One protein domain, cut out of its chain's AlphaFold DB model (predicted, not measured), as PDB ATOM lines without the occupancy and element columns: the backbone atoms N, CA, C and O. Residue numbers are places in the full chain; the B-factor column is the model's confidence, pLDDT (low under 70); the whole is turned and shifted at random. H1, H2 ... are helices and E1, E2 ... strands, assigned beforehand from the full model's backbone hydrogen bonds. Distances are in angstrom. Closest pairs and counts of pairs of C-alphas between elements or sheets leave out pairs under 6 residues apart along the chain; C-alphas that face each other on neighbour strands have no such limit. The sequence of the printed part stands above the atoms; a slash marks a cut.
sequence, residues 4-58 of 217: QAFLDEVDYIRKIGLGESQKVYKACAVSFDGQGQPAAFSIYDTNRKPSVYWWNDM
ATOM      1  N   GLN A   4      19.375  -6.374 -43.934       72.56
ATOM      2  CA  GLN A   4      18.806  -6.472 -42.599       72.56
ATOM      3  C   GLN A   4      17.782  -7.600 -42.544       72.56
ATOM      4  O   GLN A   4      16.954  -7.759 -43.445       72.56
ATOM      5  N   ALA A   5      17.841  -8.377 -41.465       80.50
ATOM      6  CA  ALA A   5      16.786  -9.316 -41.140       80.50
ATOM      7  C   ALA A   5      15.582  -8.542 -40.589       80.50
ATOM      8  O   ALA A   5      15.720  -7.793 -39.622       80.50
ATOM      9  N   PHE A   6      14.412  -8.745 -41.182       82.94
ATOM     10  CA  PHE A   6      13.141  -8.205 -40.709       82.94
ATOM     11  C   PHE A   6      12.091  -9.318 -40.665       82.94
ATOM     12  O   PHE A   6      12.231 -10.351 -41.323       82.94
ATOM     13  N   LEU A   7      11.066  -9.135 -39.840       87.06
ATOM     14  CA  LEU A   7       9.905 -10.016 -39.819       87.06
ATOM     15  C   LEU A   7       8.852  -9.397 -40.738       87.06
ATOM     16  O   LEU A   7       8.470  -8.249 -40.526       87.06
ATOM     17  N   ASP A   8       8.446 -10.117 -41.775       84.25
ATOM     18  CA  ASP A   8       7.424  -9.641 -42.705       84.25
ATOM     19  C   ASP A   8       6.037  -9.753 -42.054       84.25
ATOM     20  O   ASP A   8       5.684 -10.798 -41.518       84.25
ATOM     21  N   GLU A   9       5.260  -8.669 -42.048       87.12
ATOM     22  CA  GLU A   9       3.950  -8.629 -41.378       87.12
ATOM     23  C   GLU A   9       2.859  -9.426 -42.108       87.12
ATOM     24  O   GLU A   9       1.830  -9.746 -41.514       87.12
ATOM     25  N   VAL A  10       3.059  -9.752 -43.388       88.75
ATOM     26  CA  VAL A  10       2.074 -10.474 -44.202       88.75
ATOM     27  C   VAL A  10       2.151 -11.971 -43.939       88.75
ATOM     28  O   VAL A  10       1.121 -12.631 -43.805       88.75
ATOM     29  N   ASP A  11       3.366 -12.517 -43.879       93.44
ATOM     30  CA  ASP A  11       3.588 -13.960 -43.755       93.44
ATOM     31  C   ASP A  11       4.293 -14.385 -42.458       93.44
ATOM     32  O   ASP A  11       4.397 -15.581 -42.187       93.44
ATOM     33  N   TYR A  12       4.720 -13.434 -41.621       85.69
ATOM     34  CA  TYR A  12       5.450 -13.665 -40.367       85.69
ATOM     35  C   TYR A  12       6.751 -14.457 -40.550       85.69
ATOM     36  O   TYR A  12       7.268 -15.062 -39.605       85.69
ATOM     37  N   ILE A  13       7.317 -14.446 -41.758       91.50
ATOM     38  CA  ILE A  13       8.581 -15.102 -42.068       91.50
ATOM     39  C   ILE A  13       9.719 -14.103 -41.855       91.50
ATOM     40  O   ILE A  13       9.641 -12.927 -42.218       91.50
ATOM     41  N   ARG A  14      10.827 -14.576 -41.271       85.62
ATOM     42  CA  ARG A  14      12.073 -13.801 -41.243       85.62
ATOM     43  C   ARG A  14      12.624 -13.687 -42.659       85.62
ATOM     44  O   ARG A  14      13.084 -14.677 -43.225       85.62
ATOM     45  N   LYS A  15      12.615 -12.474 -43.198       87.81
ATOM     46  CA  LYS A  15      13.185 -12.135 -44.502       87.81
ATOM     47  C   LYS A  15      14.450 -11.311 -44.328       87.81
ATOM     48  O   LYS A  15      14.697 -10.715 -43.282       87.81
ATOM     49  N   ILE A  16      15.273 -11.317 -45.367       81.44
ATOM     50  CA  ILE A  16      16.539 -10.596 -45.435       81.44
ATOM     51  C   ILE A  16      16.404  -9.611 -46.599       81.44
ATOM     52  O   ILE A  16      16.192 -10.034 -47.733       81.44
ATOM     53  N   GLY A  17      16.464  -8.308 -46.327       74.00
ATOM     54  CA  GLY A  17      16.215  -7.260 -47.325       74.00
ATOM     55  C   GLY A  17      17.044  -6.003 -47.094       74.00
ATOM     56  O   GLY A  17      17.863  -5.947 -46.183       74.00
ATOM     57  N   LEU A  18      16.862  -4.987 -47.932       68.69
ATOM     58  CA  LEU A  18      17.595  -3.727 -47.803       68.69
ATOM     59  C   LEU A  18      16.961  -2.854 -46.717       68.69
ATOM     60  O   LEU A  18      15.765  -2.581 -46.758       68.69
ATOM     61  N   GLY A  19      17.769  -2.411 -45.754       68.00
ATOM     62  CA  GLY A  19      17.318  -1.501 -44.703       68.00
ATOM     63  C   GLY A  19      17.134  -0.079 -45.236       68.00
ATOM     64  O   GLY A  19      18.068   0.508 -45.777       68.00
ATOM     65  N   GLU A  20      15.944   0.495 -45.058       62.56
ATOM     66  CA  GLU A  20      15.637   1.863 -45.500       62.56
ATOM     67  C   GLU A  20      16.299   2.935 -44.609       62.56
ATOM     68  O   GLU A  20      16.721   3.990 -45.090       62.56
ATOM     69  N   SER A  21      16.450   2.639 -43.311       65.12
ATOM     70  CA  SER A  21      16.945   3.567 -42.286       65.12
ATOM     71  C   SER A  21      18.455   3.489 -42.029       65.12
ATOM     72  O   SER A  21      19.056   4.486 -41.629       65.12
ATOM     73  N   GLN A  22      19.099   2.345 -42.286       61.47
ATOM     74  CA  GLN A  22      20.552   2.181 -42.158       61.47
ATOM     75  C   GLN A  22      21.210   2.095 -43.531       61.47
ATOM     76  O   GLN A  22      21.548   1.022 -44.030       61.47
ATOM     77  N   LYS A  23      21.405   3.259 -44.151       64.50
ATOM     78  CA  LYS A  23      22.157   3.360 -45.402       64.50
ATOM     79  C   LYS A  23      23.644   3.206 -45.110       64.50
ATOM     80  O   LYS A  23      24.286   4.123 -44.604       64.50
ATOM     81  N   VAL A  24      24.178   2.034 -45.432       65.75
ATOM     82  CA  VAL A  24      25.612   1.766 -45.354       65.75
ATOM     83  C   VAL A  24      26.259   2.241 -46.648       65.75
ATOM     84  O   VAL A  24      26.035   1.659 -47.711       65.75
ATOM     85  N   TYR A  25      27.067   3.296 -46.564       76.25
ATOM     86  CA  TYR A  25      27.862   3.767 -47.693       76.25
ATOM     87  C   TYR A  25      29.293   3.267 -47.534       76.25
ATOM     88  O   TYR A  25      29.962   3.560 -46.542       76.25
ATOM     89  N   LYS A  26      29.752   2.499 -48.524       84.94
ATOM     90  CA  LYS A  26      31.134   2.035 -48.620       84.94
ATOM     91  C   LYS A  26      31.758   2.627 -49.873       84.94
ATOM     92  O   LYS A  26      31.156   2.567 -50.942       84.94
ATOM     93  N   ALA A  27      32.945   3.199 -49.741       86.31
ATOM     94  CA  ALA A  27      33.723   3.695 -50.867       86.31
ATOM     95  C   ALA A  27      35.177   3.240 -50.736       86.31
ATOM     96  O   ALA A  27      35.693   3.055 -49.635       86.31
ATOM     97  N   CYS A  28      35.830   3.054 -51.876       88.50
ATOM     98  CA  CYS A  28      37.242   2.727 -51.968       88.50
ATOM     99  C   CYS A  28      37.877   3.687 -52.973       88.50
ATOM    100  O   CYS A  28      37.356   3.856 -54.076       88.50
ATOM    101  N   ALA A  29      38.975   4.327 -52.586       89.12
ATOM    102  CA  ALA A  29      39.804   5.110 -53.491       89.12
ATOM    103  C   ALA A  29      41.151   4.407 -53.665       89.12
ATOM    104  O   ALA A  29      41.786   4.040 -52.677       89.12
ATOM    105  N   VAL A  30      41.582   4.240 -54.916       91.06
ATOM    106  CA  VAL A  30      42.826   3.549 -55.271       91.06
ATOM    107  C   VAL A  30      43.755   4.531 -55.968       91.06
ATOM    108  O   VAL A  30      43.368   5.161 -56.952       91.06
ATOM    109  N   SER A  31      44.981   4.667 -55.469       90.50
ATOM    110  CA  SER A  31      46.045   5.392 -56.167       90.50
ATOM    111  C   SER A  31      46.938   4.412 -56.913       90.50
ATOM    112  O   SER A  31      47.337   3.404 -56.329       90.50
ATOM    113  N   PHE A  32      47.300   4.741 -58.148       92.00
ATOM    114  CA  PHE A  32      48.204   3.947 -58.976       92.00
ATOM    115  C   PHE A  32      49.596   4.582 -59.018       92.00
ATOM    116  O   PHE A  32      49.724   5.806 -58.942       92.00
ATOM    117  N   ASP A  33      50.637   3.762 -59.113       92.69
ATOM    118  CA  ASP A  33      52.007   4.228 -59.312       92.69
ATOM    119  C   ASP A  33      52.296   4.596 -60.780       92.69
ATOM    120  O   ASP A  33      51.439   4.505 -61.663       92.69
ATOM    121  N   GLY A  34      53.533   5.021 -61.058       90.94
ATOM    122  CA  GLY A  34      53.967   5.388 -62.411       90.94
ATOM    123  C   GLY A  34      53.995   4.227 -63.414       90.94
ATOM    124  O   GLY A  34      54.165   4.473 -64.603       90.94
ATOM    125  N   GLN A  35      53.831   2.982 -62.957       93.19
ATOM    126  CA  GLN A  35      53.728   1.781 -63.788       93.19
ATOM    127  C   GLN A  35      52.271   1.312 -63.947       93.19
ATOM    128  O   GLN A  35      52.021   0.277 -64.563       93.19
ATOM    129  N   GLY A  36      51.305   2.068 -63.410       90.75
ATOM    130  CA  GLY A  36      49.890   1.718 -63.450       90.75
ATOM    131  C   GLY A  36      49.507   0.593 -62.486       90.75
ATOM    132  O   GLY A  36      48.443   0.002 -62.657       90.75
ATOM    133  N   GLN A  37      50.338   0.286 -61.483       91.19
ATOM    134  CA  GLN A  37      50.019  -0.699 -60.448       91.19
ATOM    135  C   GLN A  37      49.321  -0.032 -59.254       91.19
ATOM    136  O   GLN A  37      49.698   1.081 -58.874       91.19
ATOM    137  N   PRO A  38      48.310  -0.671 -58.632       88.56
ATOM    138  CA  PRO A  38      47.707  -0.169 -57.399       88.56
ATOM    139  C   PRO A  38      48.752  -0.025 -56.281       88.56
ATOM    140  O   PRO A  38      49.415  -0.989 -55.912       88.56
ATOM    141  N   ALA A  39      48.883   1.175 -55.717       86.56
ATOM    142  CA  ALA A  39      49.914   1.515 -54.732       86.56
ATOM    143  C   ALA A  39      49.358   1.788 -53.324       86.56
ATOM    144  O   ALA A  39      50.030   1.530 -52.321       86.56
ATOM    145  N   ALA A  40      48.149   2.346 -53.226       85.00
ATOM    146  CA  ALA A  40      47.493   2.593 -51.947       85.00
ATOM    147  C   ALA A  40      45.973   2.581 -52.094       85.00
ATOM    148  O   ALA A  40      45.431   2.995 -53.120       85.00
ATOM    149  N   PHE A  41      45.316   2.131 -51.029       87.81
ATOM    150  CA  PHE A  41      43.870   2.026 -50.919       87.81
ATOM    151  C   PHE A  41      43.406   2.849 -49.718       87.81
ATOM    152  O   PHE A  41      43.956   2.713 -48.625       87.81
ATOM    153  N   SER A  42      42.386   3.677 -49.920       86.19
ATOM    154  CA  SER A  42      41.675   4.378 -48.853       86.19
ATOM    155  C   SER A  42      40.257   3.837 -48.781       86.19
ATOM    156  O   SER A  42      39.504   3.940 -49.752       86.19
ATOM    157  N   ILE A  43      39.901   3.265 -47.633       86.19
ATOM    158  CA  ILE A  43      38.591   2.661 -47.403       86.19
ATOM    159  C   ILE A  43      37.733   3.590 -46.558       86.19
ATOM    160  O   ILE A  43      38.145   4.055 -45.499       86.19
ATOM    161  N   TYR A  44      36.513   3.817 -47.028       83.38
ATOM    162  CA  TYR A  44      35.492   4.584 -46.338       83.38
ATOM    163  C   TYR A  44      34.310   3.668 -46.056       83.38
ATOM    164  O   TYR A  44      33.815   2.977 -46.949       83.38
ATOM    165  N   ASP A  45      33.863   3.671 -44.809       83.25
ATOM    166  CA  ASP A  45      32.696   2.939 -44.341       83.25
ATOM    167  C   ASP A  45      31.947   3.866 -43.382       83.25
ATOM    168  O   ASP A  45      32.558   4.499 -42.518       83.25
ATOM    169  N   THR A  46      30.632   3.980 -43.534       80.06
ATOM    170  CA  THR A  46      29.797   4.758 -42.607       80.06
ATOM    171  C   THR A  46      29.737   4.152 -41.210       80.06
ATOM    172  O   THR A  46      29.363   4.838 -40.258       80.06
ATOM    173  N   ASN A  47      30.104   2.877 -41.069       77.50
ATOM    174  CA  ASN A  47      30.196   2.218 -39.777       77.50
ATOM    175  C   ASN A  47      31.337   2.805 -38.928       77.50
ATOM    176  O   ASN A  47      32.409   3.152 -39.421       77.50
ATOM    177  N   ARG A  48      31.133   2.864 -37.602       69.12
ATOM    178  CA  ARG A  48      32.145   3.361 -36.647       69.12
ATOM    179  C   ARG A  48      33.459   2.575 -36.716       69.12
ATOM    180  O   ARG A  48      34.509   3.146 -36.450       69.12
ATOM    181  N   LYS A  49      33.402   1.287 -37.047       71.81
ATOM    182  CA  LYS A  49      34.564   0.486 -37.433       71.81
ATOM    183  C   LYS A  49      34.313  -0.051 -38.843       71.81
ATOM    184  O   LYS A  49      33.227  -0.599 -39.054       71.81
ATOM    185  N   PRO A  50      35.257   0.101 -39.788       77.12
ATOM    186  CA  PRO A  50      35.128  -0.499 -41.107       77.12
ATOM    187  C   PRO A  50      34.898  -2.004 -40.999       77.12
ATOM    188  O   PRO A  50      35.553  -2.696 -40.219       77.12
ATOM    189  N   SER A  51      33.947  -2.506 -41.776       80.81
ATOM    190  CA  SER A  51      33.535  -3.911 -41.707       80.81
ATOM    191  C   SER A  51      34.675  -4.803 -42.217       80.81
ATOM    192  O   SER A  51      35.086  -4.632 -43.362       80.81
ATOM    193  N   VAL A  52      35.183  -5.743 -41.405       81.56
ATOM    194  CA  VAL A  52      36.344  -6.598 -41.765       81.56
ATOM    195  C   VAL A  52      36.116  -7.327 -43.085       81.56
ATOM    196  O   VAL A  52      36.959  -7.255 -43.972       81.56
ATOM    197  N   TYR A  53      34.922  -7.894 -43.263       81.56
ATOM    198  CA  TYR A  53      34.515  -8.534 -44.512       81.56
ATOM    199  C   TYR A  53      34.745  -7.656 -45.754       81.56
ATOM    200  O   TYR A  53      35.157  -8.139 -46.799       81.56
ATOM    201  N   TRP A  54      34.488  -6.350 -45.657       84.62
ATOM    202  CA  TRP A  54      34.564  -5.454 -46.808       84.62
ATOM    203  C   TRP A  54      36.003  -5.199 -47.265       84.62
ATOM    204  O   TRP A  54      36.286  -5.287 -48.456       84.62
ATOM    205  N   TRP A  55      36.906  -4.857 -46.347       87.38
ATOM    206  CA  TRP A  55      38.266  -4.482 -46.735       87.38
ATOM    207  C   TRP A  55      39.221  -5.678 -46.771       87.38
ATOM    208  O   TRP A  55      40.091  -5.709 -47.635       87.38
ATOM    209  N   ASN A  56      39.049  -6.653 -45.875       86.94
ATOM    210  CA  ASN A  56      39.919  -7.821 -45.780       86.94
ATOM    211  C   ASN A  56      39.410  -8.967 -46.653       86.94
ATOM    212  O   ASN A  56      40.135  -9.437 -47.509       86.94
ATOM    213  N   ASP A  57      38.162  -9.407 -46.481       84.00
ATOM    214  CA  ASP A  57      37.717 -10.644 -47.147       84.00
ATOM    215  C   ASP A  57      37.302 -10.405 -48.606       84.00
ATOM    216  O   ASP A  57      37.495 -11.268 -49.455       84.00
ATOM    217  N   MET A  58      36.726  -9.238 -48.912       85.56
ATOM    218  CA  MET A  58      36.268  -8.906 -50.264       85.56
ATOM    219  C   MET A  58      37.339  -8.209 -51.110       85.56
ATOM    220  O   MET A  58      37.437  -8.485 -52.303       85.56
TER     221      MET A  58
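Overview. This is residues 4 to 58 of the 217 residues of an uncharacterized protein of Pusillimonas ginsengisoli (UniProt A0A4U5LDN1). Two antiparallel strand hairpins, E1 with E2 and E3 with E4, stand one after the other along a long, thin model, joined by the strandless stretch 19 to 25. After E4 the backbone folds back, and the short helix H1 sits loosely over one face of the second hairpin, with few close C-alphas. The 55 printed residues hold four named strands and one named helix, in the order E1 E2 E3 E4 H1, in two antiparallel sheets of two strands; the class is mixed, helices and strands. The whole is extended, a rod of 57 by 18 by 16 A, with a radius of gyration of the C-alphas of 17.3 A.

Along the chain. E1 is residues 4 to 7, 10.0 A, beginning at C-alpha 4 (18.806, -6.472, -42.599). E2 is residues 14 to 18, 13.2 A. E3, residues 26 to 32, and E4, residues 38 to 45, each measure 20.1 A. H1 is residues 52 to 58, 8.8 A, ending at C-alpha 58 (36.268, -8.906, -50.264).

Arrangement. In the hairpin E1 and E2, at 138 degrees, N 4 and O 17 are 2.7 A apart, within hydrogen-bond range. E2 and E3 are apart. In the hairpin E3 and E4, at 164 degrees, N 29 and O 42 are within range at 2.9 A. E4 and H1 have 1 pair of C-alphas within 8 A, those of Ile 43 and Trp 55, 7.2 A. E3 and H1 are only just apart, closest 8.4 A. In H1, 2 of 3 O i to N i+4 pairs are within range.

Size, cuts and confidence. The two farthest C-alphas, of Val 10 and Gly 34, are 57.2 A apart. The printed part has no cut, and no link is long. Mean pLDDT of the printed part is 82.4; residues 18 to 24 and 48 are under 70.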